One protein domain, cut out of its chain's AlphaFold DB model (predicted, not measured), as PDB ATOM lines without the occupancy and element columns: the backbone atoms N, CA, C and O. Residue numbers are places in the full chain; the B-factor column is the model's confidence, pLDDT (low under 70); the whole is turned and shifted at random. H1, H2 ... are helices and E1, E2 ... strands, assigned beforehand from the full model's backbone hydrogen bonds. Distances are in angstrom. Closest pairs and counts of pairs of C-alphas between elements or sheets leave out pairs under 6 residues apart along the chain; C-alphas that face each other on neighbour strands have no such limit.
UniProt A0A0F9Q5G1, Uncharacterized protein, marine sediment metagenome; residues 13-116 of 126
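AT A GLANCE: This is residues 13 to 116 of the 126 residues of an uncharacterized protein of marine sediment metagenome (UniProt A0A0F9Q5G1). Two small antiparallel sheets lie at opposite ends: the three-stranded E1 - E3 - E2 at one, the hairpin E4 and E5 at the other. H3 follows E3 directly and bridges towards E4, while H1 and H2 pack mainly on E5. The printed part has 104 residues, with three named helices and five named strands in the order H1 H2 E1 E2 E3 H3 E4 E5. The class is mixed, helices and strands; the whole is compact, with a radius of gyration of the C-alphas of 14.5 A and spans of 36 by 33 by 24 A.

HOW THE PARTS SIT: Inner strand E3, residues 67 to 71, is antiparallel to edge strands E1, residues 44 to 48, and E2, residues 61 to 64; N 47 and O 68 are 2.8 A apart, N 69 and O 61 2.8 A. E2 and E3 form a hairpin. H3, residues 72 to 80, is not on this sheet, only just, with 4 pairs of C-alphas within 10 A. Hairpin E4, residues 94 to 100, and E5, residues 108 to 115, has N 97 and O 112 2.8 A apart. The closest C-alphas of H3 and E4, Asn 77 and Ile 94, are 6.3 A apart. For H1, residues 13 to 26, and E5 they are Ile 20 and Phe 113, 5.6 A; for H2, residues 30 to 41, and E5, Glu 37 and Leu 110, 5.8 A. H1 and H3 only just touch, only at their ends, with 3 pairs of C-alphas within 8 A, the closest Ala 16 and Val 80, 6.1 A. In H1, H2 and H3 every O i to N i+4 pair is within hydrogen-bond range.

IN THESE COORDINATES: H1 measures 19.8 A from C-alpha 13 at (-28.028, 42.032, 53.273), H2 16.0 A and E4 20.0 A. E5 bends by 62 degrees at residue 111 and ends with C-alpha 115 at (-24.726, 42.621, 45.373).

THE WHOLE: The C-alphas farthest apart, Ala 51 and Ala 103, are 40.5 A apart. The printed part has no cut; the links E1 to E2 and H3 to E4 are long. Residues 49 to 50, 102 to 103 and 106 have pLDDT under 70.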
ATOM      1  N   THR A  13     -29.350  41.677  53.806       92.19
ATOM      2  CA  THR A  13     -28.028  42.032  53.273       92.19
ATOM      3  C   THR A  13     -26.952  41.015  53.658       92.19
ATOM      4  O   THR A  13     -26.227  40.555  52.782       92.19
ATOM      5  N   GLU A  14     -26.867  40.622  54.935       93.75
ATOM      6  CA  GLU A  14     -25.919  39.585  55.379       93.75
ATOM      7  C   GLU A  14     -26.191  38.249  54.661       93.75
ATOM      8  O   GLU A  14     -25.257  37.537  54.295       93.75
ATOM      9  N   LEU A  15     -27.465  37.906  54.430       94.75
ATOM     10  CA  LEU A  15     -27.851  36.696  53.702       94.75
ATOM     11  C   LEU A  15     -27.503  36.783  52.210       94.75
ATOM     12  O   LEU A  15     -27.037  35.796  51.641       94.75
ATOM     13  N   ALA A  16     -27.705  37.945  51.585       94.62
ATOM     14  CA  ALA A  16     -27.300  38.185  50.205       94.62
ATOM     15  C   ALA A  16     -25.790  37.987  50.042       94.62
ATOM     16  O   ALA A  16     -25.369  37.243  49.159       94.62
ATOM     17  N   ASP A  17     -24.994  38.608  50.918       95.00
ATOM     18  CA  ASP A  17     -23.532  38.542  50.877       95.00
ATOM     19  C   ASP A  17     -23.036  37.092  51.038       95.00
ATOM     20  O   ASP A  17     -22.184  36.639  50.271       95.00
ATOM     21  N   GLU A  18     -23.627  36.329  51.964       96.06
ATOM     22  CA  GLU A  18     -23.313  34.907  52.155       96.06
ATOM     23  C   GLU A  18     -23.680  34.054  50.929       96.06
ATOM     24  O   GLU A  18     -22.893  33.211  50.490       96.06
ATOM     25  N   LEU A  19     -24.864  34.261  50.344       95.94
ATOM     26  CA  LEU A  19     -25.280  33.515  49.154       95.94
ATOM     27  C   LEU A  19     -24.425  33.858  47.936       95.94
ATOM     28  O   LEU A  19     -24.048  32.953  47.197       95.94
ATOM     29  N   ILE A  20     -24.086  35.133  47.744       96.19
ATOM     30  CA  ILE A  20     -23.183  35.580  46.681       96.19
ATOM     31  C   ILE A  20     -21.817  34.913  46.831       96.19
ATOM     32  O   ILE A  20     -21.292  34.396  45.847       96.19
ATOM     33  N   ALA A  21     -21.258  34.879  48.045       97.19
ATOM     34  CA  ALA A  21     -19.979  34.222  48.299       97.19
ATOM     35  C   ALA A  21     -20.029  32.738  47.907       97.19
ATOM     36  O   ALA A  21     -19.182  32.274  47.147       97.19
ATOM     37  N   ARG A  22     -21.069  32.012  48.335       97.81
ATOM     38  CA  ARG A  22     -21.245  30.590  47.993       97.81
ATOM     39  C   ARG A  22     -21.450  30.355  46.504       97.81
ATOM     40  O   ARG A  22     -20.859  29.431  45.956       97.81
ATOM     41  N   LEU A  23     -22.287  31.162  45.854       97.19
ATOM     42  CA  LEU A  23     -22.528  31.055  44.417       97.19
ATOM     43  C   LEU A  23     -21.247  31.311  43.630       97.19
ATOM     44  O   LEU A  23     -20.953  30.551  42.717       97.19
ATOM     45  N   ASN A  24     -20.468  32.322  44.020       97.81
ATOM     46  CA  ASN A  24     -19.181  32.613  43.397       97.81
ATOM     47  C   ASN A  24     -18.188  31.463  43.561       97.81
ATOM     48  O   ASN A  24     -17.557  31.099  42.579       97.81
ATOM     49  N   THR A  25     -18.102  30.843  44.742       97.94
ATOM     50  CA  THR A  25     -17.282  29.638  44.932       97.94
ATOM     51  C   THR A  25     -17.768  28.471  44.069       97.94
ATOM     52  O   THR A  25     -16.957  27.765  43.485       97.94
ATOM     53  N   LEU A  26     -19.083  28.259  43.955       97.06
ATOM     54  CA  LEU A  26     -19.638  27.169  43.143       97.06
ATOM     55  C   LEU A  26     -19.292  27.311  41.659       97.06
ATOM     56  O   LEU A  26     -18.908  26.331  41.030       97.06
ATOM     57  N   ILE A  27     -19.409  28.519  41.110       97.00
ATOM     58  CA  ILE A  27     -19.120  28.773  39.694       97.00
ATOM     59  C   ILE A  27     -17.617  28.876  39.392       97.00
ATOM     60  O   ILE A  27     -17.257  29.208  38.266       97.00
ATOM     61  N   GLU A  28     -16.719  28.639  40.355       96.69
ATOM     62  CA  GLU A  28     -15.296  28.440  40.042       96.69
ATOM     63  C   GLU A  28     -15.107  27.181  39.184       96.69
ATOM     64  O   GLU A  28     -14.275  27.181  38.273       96.69
ATOM     65  N   ASP A  29     -15.938  26.161  39.417       97.81
ATOM     66  CA  ASP A  29     -16.049  24.968  38.584       97.81
ATOM     67  C   ASP A  29     -16.795  25.277  37.274       97.81
ATOM     68  O   ASP A  29     -17.864  25.895  37.277       97.81
ATOM     69  N   GLU A  30     -16.226  24.859  36.140       95.06
ATOM     70  CA  GLU A  30     -16.768  25.181  34.816       95.06
ATOM     71  C   GLU A  30     -18.095  24.473  34.525       95.06
ATOM     72  O   GLU A  30     -19.012  25.110  34.012       95.06
ATOM     73  N   GLU A  31     -18.235  23.198  34.898       96.44
ATOM     74  CA  GLU A  31     -19.465  22.437  34.651       96.44
ATOM     75  C   GLU A  31     -20.625  23.027  35.464       96.44
ATOM     76  O   GLU A  31     -21.742  23.203  34.964       96.44
ATOM     77  N   ILE A  32     -20.349  23.420  36.713       96.94
ATOM     78  CA  ILE A  32     -21.336  24.091  37.567       96.94
ATOM     79  C   ILE A  32     -21.668  25.484  37.022       96.94
ATOM     80  O   ILE A  32     -22.845  25.853  36.977       96.94
ATOM     81  N   ARG A  33     -20.666  26.261  36.597       95.50
ATOM     82  CA  ARG A  33     -20.867  27.590  36.002       95.50
ATOM     83  C   ARG A  33     -21.780  27.528  34.785       95.50
ATOM     84  O   ARG A  33     -22.742  28.292  34.737       95.50
ATOM     85  N   GLU A  34     -21.528  26.610  33.856       93.31
ATOM     86  CA  GLU A  34     -22.369  26.410  32.671       93.31
ATOM     87  C   GLU A  34     -23.811  26.053  33.063       93.31
ATOM     88  O   GLU A  34     -24.765  26.641  32.550       93.31
ATOM     89  N   ALA A  35     -24.000  25.147  34.028       95.12
ATOM     90  CA  ALA A  35     -25.333  24.785  34.505       95.12
ATOM     91  C   ALA A  35     -26.079  25.982  35.125       95.12
ATOM     92  O   ALA A  35     -27.249  26.225  34.809       95.12
ATOM     93  N   VAL A  36     -25.406  26.757  35.981       94.88
ATOM     94  CA  VAL A  36     -25.973  27.961  36.609       94.88
ATOM     95  C   VAL A  36     -26.288  29.027  35.562       94.88
ATOM     96  O   VAL A  36     -27.343  29.656  35.624       94.88
ATOM     97  N   GLU A  37     -25.429  29.206  34.565       92.50
ATOM     98  CA  GLU A  37     -25.674  30.109  33.445       92.50
ATOM     99  C   GLU A  37     -26.932  29.716  32.661       92.50
ATOM    100  O   GLU A  37     -27.780  30.571  32.401       92.50
ATOM    101  N   GLN A  38     -27.125  28.429  32.347       91.81
ATOM    102  CA  GLN A  38     -28.343  27.970  31.668       91.81
ATOM    103  C   GLN A  38     -29.605  28.257  32.498       91.81
ATOM    104  O   GLN A  38     -30.618  28.699  31.944       91.81
ATOM    105  N   LEU A  39     -29.548  28.063  33.822       93.38
ATOM    106  CA  LEU A  39     -30.642  28.427  34.733       93.38
ATOM    107  C   LEU A  39     -30.911  29.936  34.715       93.38
ATOM    108  O   LEU A  39     -32.061  30.379  34.648       93.38
ATOM    109  N   CYS A  40     -29.850  30.740  34.748       91.19
ATOM    110  CA  CYS A  40     -29.958  32.187  34.782       91.19
ATOM    111  C   CYS A  40     -30.392  32.799  33.453       91.19
ATOM    112  O   CYS A  40     -31.130  33.778  33.491       91.19
ATOM    113  N   LEU A  41     -29.991  32.267  32.299       87.19
ATOM    114  CA  LEU A  41     -30.259  32.878  30.991       87.19
ATOM    115  C   LEU A  41     -31.440  32.242  30.265       87.19
ATOM    116  O   LEU A  41     -32.254  32.956  29.683       87.19
ATOM    117  N   ARG A  42     -31.548  30.910  30.293       84.25
ATOM    118  CA  ARG A  42     -32.441  30.180  29.381       84.25
ATOM    119  C   ARG A  42     -33.678  29.620  30.058       84.25
ATOM    120  O   ARG A  42     -34.720  29.511  29.418       84.25
ATOM    121  N   GLN A  43     -33.595  29.279  31.341       89.12
ATOM    122  CA  GLN A  43     -34.745  28.723  32.048       89.12
ATOM    123  C   GLN A  43     -35.618  29.824  32.645       89.12
ATOM    124  O   GLN A  43     -35.182  30.624  33.478       89.12
ATOM    125  N   ARG A  44     -36.879  29.863  32.213       90.44
ATOM    126  CA  ARG A  44     -37.923  30.736  32.753       90.44
ATOM    127  C   ARG A  44     -39.196  29.933  32.951       90.44
ATOM    128  O   ARG A  44     -39.626  29.219  32.049       90.44
ATOM    129  N   ALA A  45     -39.791  30.049  34.132       90.25
ATOM    130  CA  ALA A  45     -41.114  29.501  34.392       90.25
ATOM    131  C   ALA A  45     -42.173  30.543  34.020       90.25
ATOM    132  O   ALA A  45     -42.137  31.666  34.524       90.25
ATOM    133  N   LYS A  46     -43.118  30.148  33.165       91.31
ATOM    134  CA  LYS A  46     -44.296  30.944  32.810       91.31
ATOM    135  C   LYS A  46     -45.350  30.814  33.906       91.31
ATOM    136  O   LYS A  46     -45.726  29.695  34.258       91.31
ATOM    137  N   VAL A  47     -45.810  31.934  34.458       88.50
ATOM    138  CA  VAL A  47     -46.775  31.970  35.570       88.50
ATOM    139  C   VAL A  47     -47.881  32.994  35.299       88.50
ATOM    140  O   VAL A  47     -47.603  34.082  34.808       88.50
ATOM    141  N   HIS A  48     -49.130  32.659  35.633       84.94
ATOM    142  CA  HIS A  48     -50.318  33.504  35.409       84.94
ATOM    143  C   HIS A  48     -51.022  33.848  36.721       84.94
ATOM    144  O   HIS A  48     -51.152  32.951  37.551       84.94
ATOM    145  N   GLY A  49     -51.513  35.081  36.910       67.50
ATOM    146  CA  GLY A  49     -52.476  35.418  37.975       67.50
ATOM    147  C   GLY A  49     -52.133  34.908  39.386       67.50
ATOM    148  O   GLY A  49     -53.008  34.408  40.094       67.50
ATOM    149  N   THR A  50     -50.858  34.958  39.797       68.81
ATOM    150  CA  THR A  50     -50.360  34.221  40.980       68.81
ATOM    151  C   THR A  50     -49.871  35.099  42.134       68.81
ATOM    152  O   THR A  50     -49.480  36.256  41.976       68.81
ATOM    153  N   ALA A  51     -49.774  34.466  43.309       84.62
ATOM    154  CA  ALA A  51     -49.029  34.952  44.471       84.62
ATOM    155  C   ALA A  51     -47.556  35.292  44.164       84.62
ATOM    156  O   ALA A  51     -46.962  36.069  44.898       84.62
ATOM    157  N   LEU A  52     -46.965  34.738  43.094       85.31
ATOM    158  CA  LEU A  52     -45.590  35.042  42.681       85.31
ATOM    159  C   LEU A  52     -45.474  36.446  42.082       85.31
ATOM    160  O   LEU A  52     -44.537  37.162  42.413       85.31
ATOM    161  N   ALA A  53     -46.440  36.857  41.253       85.25
ATOM    162  CA  ALA A  53     -46.445  38.182  40.625       85.25
ATOM    163  C   ALA A  53     -46.706  39.320  41.625       85.25
ATOM    164  O   ALA A  53     -46.330  40.462  41.386       85.25
ATOM    165  N   THR A  54     -47.350  39.005  42.750       87.19
ATOM    166  CA  THR A  54     -47.692  39.965  43.811       87.19
ATOM    167  C   THR A  54     -46.830  39.808  45.061       87.19
ATOM    168  O   THR A  54     -47.052  40.502  46.056       87.19
ATOM    169  N   HIS A  55     -45.843  38.906  45.041       90.06
ATOM    170  CA  HIS A  55     -44.973  38.697  46.189       90.06
ATOM    171  C   HIS A  55     -44.080  39.929  46.403       90.06
ATOM    172  O   HIS A  55     -43.491  40.421  45.444       90.06
ATOM    173  N   PRO A  56     -43.885  40.400  47.647       88.00
ATOM    174  CA  PRO A  56     -43.122  41.624  47.911       88.00
ATOM    175  C   PRO A  56     -41.625  41.540  47.569       88.00
ATOM    176  O   PRO A  56     -40.959  42.570  47.531       88.00
ATOM    177  N   THR A  57     -41.084  40.334  47.371       91.56
ATOM    178  CA  THR A  57     -39.638  40.104  47.166       91.56
ATOM    179  C   THR A  57     -39.298  39.232  45.957       91.56
ATOM    180  O   THR A  57     -38.139  39.198  45.551       91.56
ATOM    181  N   ILE A  58     -40.269  38.512  45.378       91.94
ATOM    182  CA  ILE A  58     -40.003  37.692  44.187       91.94
ATOM    183  C   ILE A  58     -40.088  38.610  42.981       91.94
ATOM    184  O   ILE A  58     -41.064  39.336  42.813       91.94
ATOM    185  N   GLN A  59     -39.068  38.557  42.133       89.94
ATOM    186  CA  GLN A  59     -39.023  39.373  40.928       89.94
ATOM    187  C   GLN A  59     -39.454  38.543  39.722       89.94
ATOM    188  O   GLN A  59     -38.924  37.458  39.470       89.94
ATOM    189  N   VAL A  60     -40.397  39.075  38.954       91.25
ATOM    190  CA  VAL A  60     -40.867  38.496  37.695       91.25
ATOM    191  C   VAL A  60     -40.857  39.567  36.608       91.25
ATOM    192  O   VAL A  60     -40.972  40.754  36.908       91.25
ATOM    193  N   SER A  61     -40.733  39.165  35.345       88.69
ATOM    194  CA  SER A  61     -40.900  40.066  34.198       88.69
ATOM    195  C   SER A  61     -42.228  39.784  33.504       88.69
ATOM    196  O   SER A  61     -42.504  38.627  33.191       88.69
ATOM    197  N   LEU A  62     -43.029  40.815  33.240       87.38
ATOM    198  CA  LEU A  62     -44.244  40.685  32.435       87.38
ATOM    199  C   LEU A  62     -43.861  40.360  30.980       87.38
ATOM    200  O   LEU A  62     -43.021  41.048  30.405       87.38
ATOM    201  N   GLU A  63     -44.435  39.297  30.420       87.12
ATOM    202  CA  GLU A  63     -44.239  38.893  29.018       87.12
ATOM    203  C   GLU A  63     -45.403  39.358  28.141       87.12
ATOM    204  O   GLU A  63     -45.180  39.939  27.084       87.12
ATOM    205  N   ASP A  64     -46.630  39.109  28.596       85.44
ATOM    206  CA  ASP A  64     -47.891  39.450  27.928       85.44
ATOM    207  C   ASP A  64     -48.984  39.618  29.001       85.44
ATOM    208  O   ASP A  64     -48.731  39.315  30.171       85.44
ATOM    209  N   ASP A  65     -50.177  40.091  28.640       84.44
ATOM    210  CA  ASP A  65     -51.288  40.350  29.567       84.44
ATOM    211  C   ASP A  65     -51.522  39.173  30.545       84.44
ATOM    212  O   ASP A  65     -51.939  38.078  30.166       84.44
ATOM    213  N   ASP A  66     -51.237  39.417  31.832       85.31
ATOM    214  CA  ASP A  66     -51.304  38.452  32.946       85.31
ATOM    215  C   ASP A  66     -50.432  37.184  32.788       85.31
ATOM    216  O   ASP A  66     -50.678  36.149  33.416       85.31
ATOM    217  N   LEU A  67     -49.380  37.248  31.968       89.44
ATOM    218  CA  LEU A  67     -48.344  36.227  31.841       89.44
ATOM    219  C   LEU A  67     -46.985  36.787  32.273       89.44
ATOM    220  O   LEU A  67     -46.450  37.725  31.683       89.44
ATOM    221  N   TYR A  68     -46.386  36.150  33.272       91.62
ATOM    222  CA  TYR A  68     -45.101  36.543  33.831       91.62
ATOM    223  C   TYR A  68     -44.056  35.447  33.645       91.62
ATOM    224  O   TYR A  68     -44.360  34.255  33.684       91.62
ATOM    225  N   ASN A  69     -42.799  35.862  33.526       92.25
ATOM    226  CA  ASN A  69     -41.636  34.989  33.537       92.25
ATOM    227  C   ASN A  69     -40.890  35.110  34.864       92.25
ATOM    228  O   ASN A  69     -40.425  36.188  35.241       92.25
ATOM    229  N   LEU A  70     -40.732  33.977  35.544       92.44
ATOM    230  CA  LEU A  70     -39.875  33.836  36.713       92.44
ATOM    231  C   LEU A  70     -38.543  33.209  36.296       92.44
ATOM    232  O   LEU A  70     -38.502  32.082  35.796       92.44
ATOM    233  N   GLY A  71     -37.452  33.942  36.508       93.31
ATOM    234  CA  GLY A  71     -36.088  33.438  36.349       93.31
ATOM    235  C   GLY A  71     -35.440  33.059  37.677       93.31
ATOM    236  O   GLY A  71     -35.917  33.437  38.748       93.31
ATOM    237  N   PHE A  72     -34.311  32.355  37.591       94.69
ATOM    238  CA  PHE A  72     -33.561  31.883  38.758       94.69
ATOM    239  C   PHE A  72     -33.222  33.005  39.756       94.69
ATOM    240  O   PHE A  72     -33.497  32.870  40.946       94.69
ATOM    241  N   LEU A  73     -32.722  34.148  39.270       93.44
ATOM    242  CA  LEU A  73     -32.408  35.308  40.117       93.44
ATOM    243  C   LEU A  73     -33.640  35.888  40.819       93.44
ATOM    244  O   LEU A  73     -33.556  36.267  41.983       93.44
ATOM    245  N   GLY A  74     -34.787  35.929  40.140       92.44
ATOM    246  CA  GLY A  74     -36.018  36.459  40.719       92.44
ATOM    247  C   GLY A  74     -36.539  35.605  41.871       92.44
ATOM    248  O   GLY A  74     -37.011  36.138  42.874       92.44
ATOM    249  N   LEU A  75     -36.380  34.282  41.765       93.81
ATOM    250  CA  LEU A  75     -36.678  33.358  42.855       93.81
ATOM    251  C   LEU A  75     -35.660  33.484  43.994       93.81
ATOM    252  O   LEU A  75     -36.052  33.525  45.159       93.81
ATOM    253  N   LEU A  76     -34.367  33.569  43.666       94.62
ATOM    254  CA  LEU A  76     -33.295  33.695  44.653       94.62
ATOM    255  C   LEU A  76     -33.453  34.974  45.489       94.62
ATOM    256  O   LEU A  76     -33.400  34.921  46.716       94.62
ATOM    257  N   ASN A  77     -33.742  36.103  44.841       94.06
ATOM    258  CA  ASN A  77     -34.065  37.352  45.528       94.06
ATOM    259  C   ASN A  77     -35.363  37.247  46.344       94.06
ATOM    260  O   ASN A  77     -35.456  37.837  47.415       94.06
ATOM    261  N   GLY A  78     -36.313  36.401  45.939       93.38
ATOM    262  CA  GLY A  78     -37.473  36.046  46.757       93.38
ATOM    263  C   GLY A  78     -37.123  35.451  48.125       93.38
ATOM    264  O   GLY A  78     -37.782  35.777  49.113       93.38
ATOM    265  N   VAL A  79     -36.080  34.611  48.180       93.81
ATOM    266  CA  VAL A  79     -35.570  33.982  49.415       93.81
ATOM    267  C   VAL A  79     -34.812  34.983  50.284       93.81
ATOM    268  O   VAL A  79     -34.919  34.932  51.508       93.81
ATOM    269  N   VAL A  80     -34.043  35.872  49.656       94.50
ATOM    270  CA  VAL A  80     -33.206  36.853  50.356       94.50
ATOM    271  C   VAL A  80     -34.020  38.017  50.893       94.50
ATOM    272  O   VAL A  80     -33.870  38.377  52.053       94.50
ATOM    273  N   GLY A  81     -34.857  38.608  50.046       93.38
ATOM    274  CA  GLY A  81     -35.523  39.872  50.303       93.38
ATOM    275  C   GLY A  81     -35.328  40.871  49.164       93.38
ATOM    276  O   GLY A  81     -34.651  40.612  48.167       93.38
ATOM    277  N   ALA A  82     -35.919  42.046  49.344       91.75
ATOM    278  CA  ALA A  82     -35.786  43.177  48.435       91.75
ATOM    279  C   ALA A  82     -35.277  44.411  49.189       91.75
ATOM    280  O   ALA A  82     -35.414  44.520  50.410       91.75
ATOM    281  N   ILE A  83     -34.694  45.351  48.452       90.75
ATOM    282  CA  ILE A  83     -34.205  46.619  48.981       90.75
ATOM    283  C   ILE A  83     -35.406  47.413  49.538       90.75
ATOM    284  O   ILE A  83     -36.379  47.640  48.813       90.75
ATOM    285  N   PRO A  84     -35.387  47.828  50.820       89.75
ATOM    286  CA  PRO A  84     -36.572  48.374  51.486       89.75
ATOM    287  C   PRO A  84     -36.844  49.854  51.174       89.75
ATOM    288  O   PRO A  84     -37.986  50.312  51.300       89.75
ATOM    289  N   GLU A  85     -35.821  50.613  50.774       87.62
ATOM    290  CA  GLU A  85     -35.883  52.066  50.590       87.62
ATOM    291  C   GLU A  85     -34.854  52.580  49.572       87.62
ATOM    292  O   GLU A  85     -33.909  51.879  49.223       87.62
ATOM    293  N   GLY A  86     -35.037  53.822  49.112       86.62
ATOM    294  CA  GLY A  86     -34.179  54.461  48.112       86.62
ATOM    295  C   GLY A  86     -34.675  54.290  46.675       86.62
ATOM    296  O   GLY A  86     -35.807  53.870  46.441       86.62
ATOM    297  N   GLU A  87     -33.820  54.660  45.722       85.06
ATOM    298  CA  GLU A  87     -34.094  54.584  44.277       85.06
ATOM    299  C   GLU A  87     -34.329  53.140  43.808       85.06
ATOM    300  O   GLU A  87     -35.182  52.894  42.964       85.06
ATOM    301  N   ASP A  88     -33.662  52.182  44.456       85.25
ATOM    302  CA  ASP A  88     -33.714  50.754  44.136       85.25
ATOM    303  C   ASP A  88     -34.754  49.982  44.969       85.25
ATOM    304  O   ASP A  88     -34.712  48.752  45.058       85.25
ATOM    305  N   LYS A  89     -35.685  50.677  45.636       87.12
ATOM    306  CA  LYS A  89     -36.698  50.033  46.480       87.12
ATOM    307  C   LYS A  89     -37.499  48.994  45.684       87.12
ATOM    308  O   LYS A  89     -38.111  49.312  44.669       87.12
ATOM    309  N   GLY A  90     -37.573  47.770  46.207       85.81
ATOM    310  CA  GLY A  90     -38.254  46.639  45.569       85.81
ATOM    311  C   GLY A  90     -37.367  45.819  44.624       85.81
ATOM    312  O   GLY A  90     -37.775  44.739  44.197       85.81
ATOM    313  N   CYS A  91     -36.143  46.268  44.333       88.69
ATOM    314  CA  CYS A  91     -35.154  45.457  43.630       88.69
ATOM    315  C   CYS A  91     -34.549  44.394  44.562       88.69
ATOM    316  O   CYS A  91     -34.428  44.591  45.769       88.69
ATOM    317  N   GLY A  92     -34.168  43.252  43.996       91.12
ATOM    318  CA  GLY A  92     -33.465  42.187  44.695       91.12
ATOM    319  C   GLY A  92     -31.988  42.506  44.916       91.12
ATOM    320  O   GLY A  92     -31.380  43.259  44.156       91.12
ATOM    321  N   TYR A  93     -31.402  41.916  45.956       93.50
ATOM    322  CA  TYR A  93     -30.011  42.173  46.329       93.50
ATOM    323  C   TYR A  93     -28.991  41.487  45.423       93.50
ATOM    324  O   TYR A  93     -27.864  41.958  45.352       93.50
ATOM    325  N   ILE A  94     -29.326  40.373  44.773       94.38
ATOM    326  CA  ILE A  94     -28.370  39.554  44.023       94.38
ATOM    327  C   ILE A  94     -28.518  39.816  42.525       94.38
ATOM    328  O   ILE A  94     -29.600  39.656  41.955       94.38
ATOM    329  N   ALA A  95     -27.399  40.155  41.889       92.75
ATOM    330  CA  ALA A  95     -27.251  40.306  40.448       92.75
ATOM    331  C   ALA A  95     -26.198  39.328  39.909       92.75
ATOM    332  O   ALA A  95     -25.229  39.005  40.596       92.75
ATOM    333  N   ALA A  96     -26.374  38.883  38.666       92.75
ATOM    334  CA  ALA A  96     -25.369  38.128  37.923       92.75
ATOM    335  C   ALA A  96     -24.666  39.046  36.917       92.75
ATOM    336  O   ALA A  96     -25.303  39.894  36.289       92.75
ATOM    337  N   LEU A  97     -23.360  38.867  36.768       92.62
ATOM    338  CA  LEU A  97     -22.527  39.548  35.791       92.62
ATOM    339  C   LEU A  97     -22.139  38.594  34.677       92.62
ATOM    340  O   LEU A  97     -21.748  37.457  34.933       92.62
ATOM    341  N   TYR A  98     -22.209  39.101  33.454       90.56
ATOM    342  CA  TYR A  98     -21.846  38.368  32.257       90.56
ATOM    343  C   TYR A  98     -20.847  39.180  31.453       90.56
ATOM    344  O   TYR A  98     -21.018  40.393  31.315       90.56
ATOM    345  N   ASP A  99     -19.863  38.490  30.896       88.94
ATOM    346  CA  ASP A  99     -19.007  39.041  29.856       88.94
ATOM    347  C   ASP A  99     -19.506  38.566  28.495       88.94
ATOM    348  O   ASP A  99     -19.986  37.442  28.345       88.94
ATOM    349  N   PHE A 100     -19.375  39.431  27.495       82.81
ATOM    350  CA  PHE A 100     -19.593  39.052  26.107       82.81
ATOM    351  C   PHE A 100     -18.302  38.443  25.574       82.81
ATOM    352  O   PHE A 100     -17.255  39.097  25.573       82.81
ATOM    353  N   THR A 101     -18.365  37.179  25.175       70.50
ATOM    354  CA  THR A 101     -17.204  36.431  24.669       70.50
ATOM    355  C   THR A 101     -16.941  36.721  23.191       70.50
ATOM    356  O   THR A 101     -15.830  36.488  22.711       70.50
ATOM    357  N   ASP A 102     -17.919  37.294  22.482       69.25
ATOM    358  CA  ASP A 102     -17.825  37.696  21.084       69.25
ATOM    359  C   ASP A 102     -18.126  39.190  20.858       69.25
ATOM    360  O   ASP A 102     -18.775  39.882  21.647       69.25
ATOM    361  N   ALA A 103     -17.628  39.717  19.736       64.81
ATOM    362  CA  ALA A 103     -17.868  41.107  19.339       64.81
ATOM    363  C   ALA A 103     -19.344  41.368  18.982       64.81
ATOM    364  O   ALA A 103     -19.800  42.511  19.039       64.81
ATOM    365  N   GLU A 104     -20.084  40.314  18.623       72.56
ATOM    366  CA  GLU A 104     -21.502  40.375  18.263       72.56
ATOM    367  C   GLU A 104     -22.430  40.348  19.490       72.56
ATOM    368  O   GLU A 104     -23.628  40.596  19.348       72.56
ATOM    369  N   LYS A 105     -21.881  40.136  20.696       73.06
ATOM    370  CA  LYS A 105     -22.603  40.065  21.973       73.06
ATOM    371  C   LYS A 105     -23.688  38.985  21.997       73.06
ATOM    372  O   LYS A 105     -24.705  39.143  22.675       73.06
ATOM    373  N   THR A 106     -23.491  37.912  21.238       69.31
ATOM    374  CA  THR A 106     -24.459  36.814  21.134       69.31
ATOM    375  C   THR A 106     -24.174  35.698  22.124       69.31
ATOM    376  O   THR A 106     -25.096  34.972  22.503       69.31
ATOM    377  N   ASP A 107     -22.931  35.614  22.597       77.06
ATOM    378  CA  ASP A 107     -22.504  34.650  23.598       77.06
ATOM    379  C   ASP A 107     -22.123  35.370  24.902       77.06
ATOM    380  O   ASP A 107     -21.292  36.284  24.936       77.06
ATOM    381  N   MET A 108     -22.824  35.010  25.979       84.94
ATOM    382  CA  MET A 108     -22.727  35.648  27.291       84.94
ATOM    383  C   MET A 108     -22.233  34.619  28.295       84.94
ATOM    384  O   MET A 108     -22.946  33.654  28.557       84.94
ATOM    385  N   LYS A 109     -21.070  34.864  28.901       89.62
ATOM    386  CA  LYS A 109     -20.491  33.985  29.919       89.62
ATOM    387  C   LYS A 109     -20.704  34.538  31.320       89.62
ATOM    388  O   LYS A 109     -20.283  35.662  31.598       89.62
ATOM    389  N   LEU A 110     -21.299  33.754  32.217       92.38
ATOM    390  CA  LEU A 110     -21.437  34.104  33.635       92.38
ATOM    391  C   LEU A 110     -20.054  34.229  34.286       92.38
ATOM    392  O   LEU A 110     -19.286  33.267  34.333       92.38
ATOM    393  N   THR A 111     -19.747  35.402  34.839       93.00
ATOM    394  CA  THR A 111     -18.449  35.665  35.477       93.00
ATOM    395  C   THR A 111     -18.525  35.690  36.991       93.00
ATOM    396  O   THR A 111     -17.629  35.186  37.661       93.00
ATOM    397  N   SER A 112     -19.573  36.296  37.547       94.62
ATOM    398  CA  SER A 112     -19.740  36.424  38.994       94.62
ATOM    399  C   SER A 112     -21.162  36.809  39.377       94.62
ATOM    400  O   SER A 112     -21.918  37.360  38.580       94.62
ATOM    401  N   PHE A 113     -21.504  36.573  40.634       95.62
ATOM    402  CA  PHE A 113     -22.615  37.210  41.319       95.62
ATOM    403  C   PHE A 113     -22.099  38.381  42.144       95.62
ATOM    404  O   PHE A 113     -21.018  38.321  42.742       95.62
ATOM    405  N   LYS A 114     -22.885  39.451  42.198       94.31
ATOM    406  CA  LYS A 114     -22.603  40.619  43.027       94.31
ATOM    407  C   LYS A 114     -23.861  41.104  43.705       94.31
ATOM    408  O   LYS A 114     -24.979  40.837  43.264       94.31
ATOM    409  N   ARG A 115     -23.649  41.863  44.772       92.38
ATOM    410  CA  ARG A 115     -24.726  42.621  45.373       92.38
ATOM    411  C   ARG A 115     -25.080  43.770  44.438       92.38
ATOM    412  O   ARG A 115     -24.190  44.463  43.948       92.38
ATOM    413  N   PHE A 116     -26.364  43.960  44.199       84.44
ATOM    414  CA  PHE A 116     -26.875  45.105  43.479       84.44
ATOM    415  C   PHE A 116     -26.633  46.355  44.332       84.44
ATOM    416  O   PHE A 116     -27.276  46.561  45.361       84.44
TER     417      PHE A 116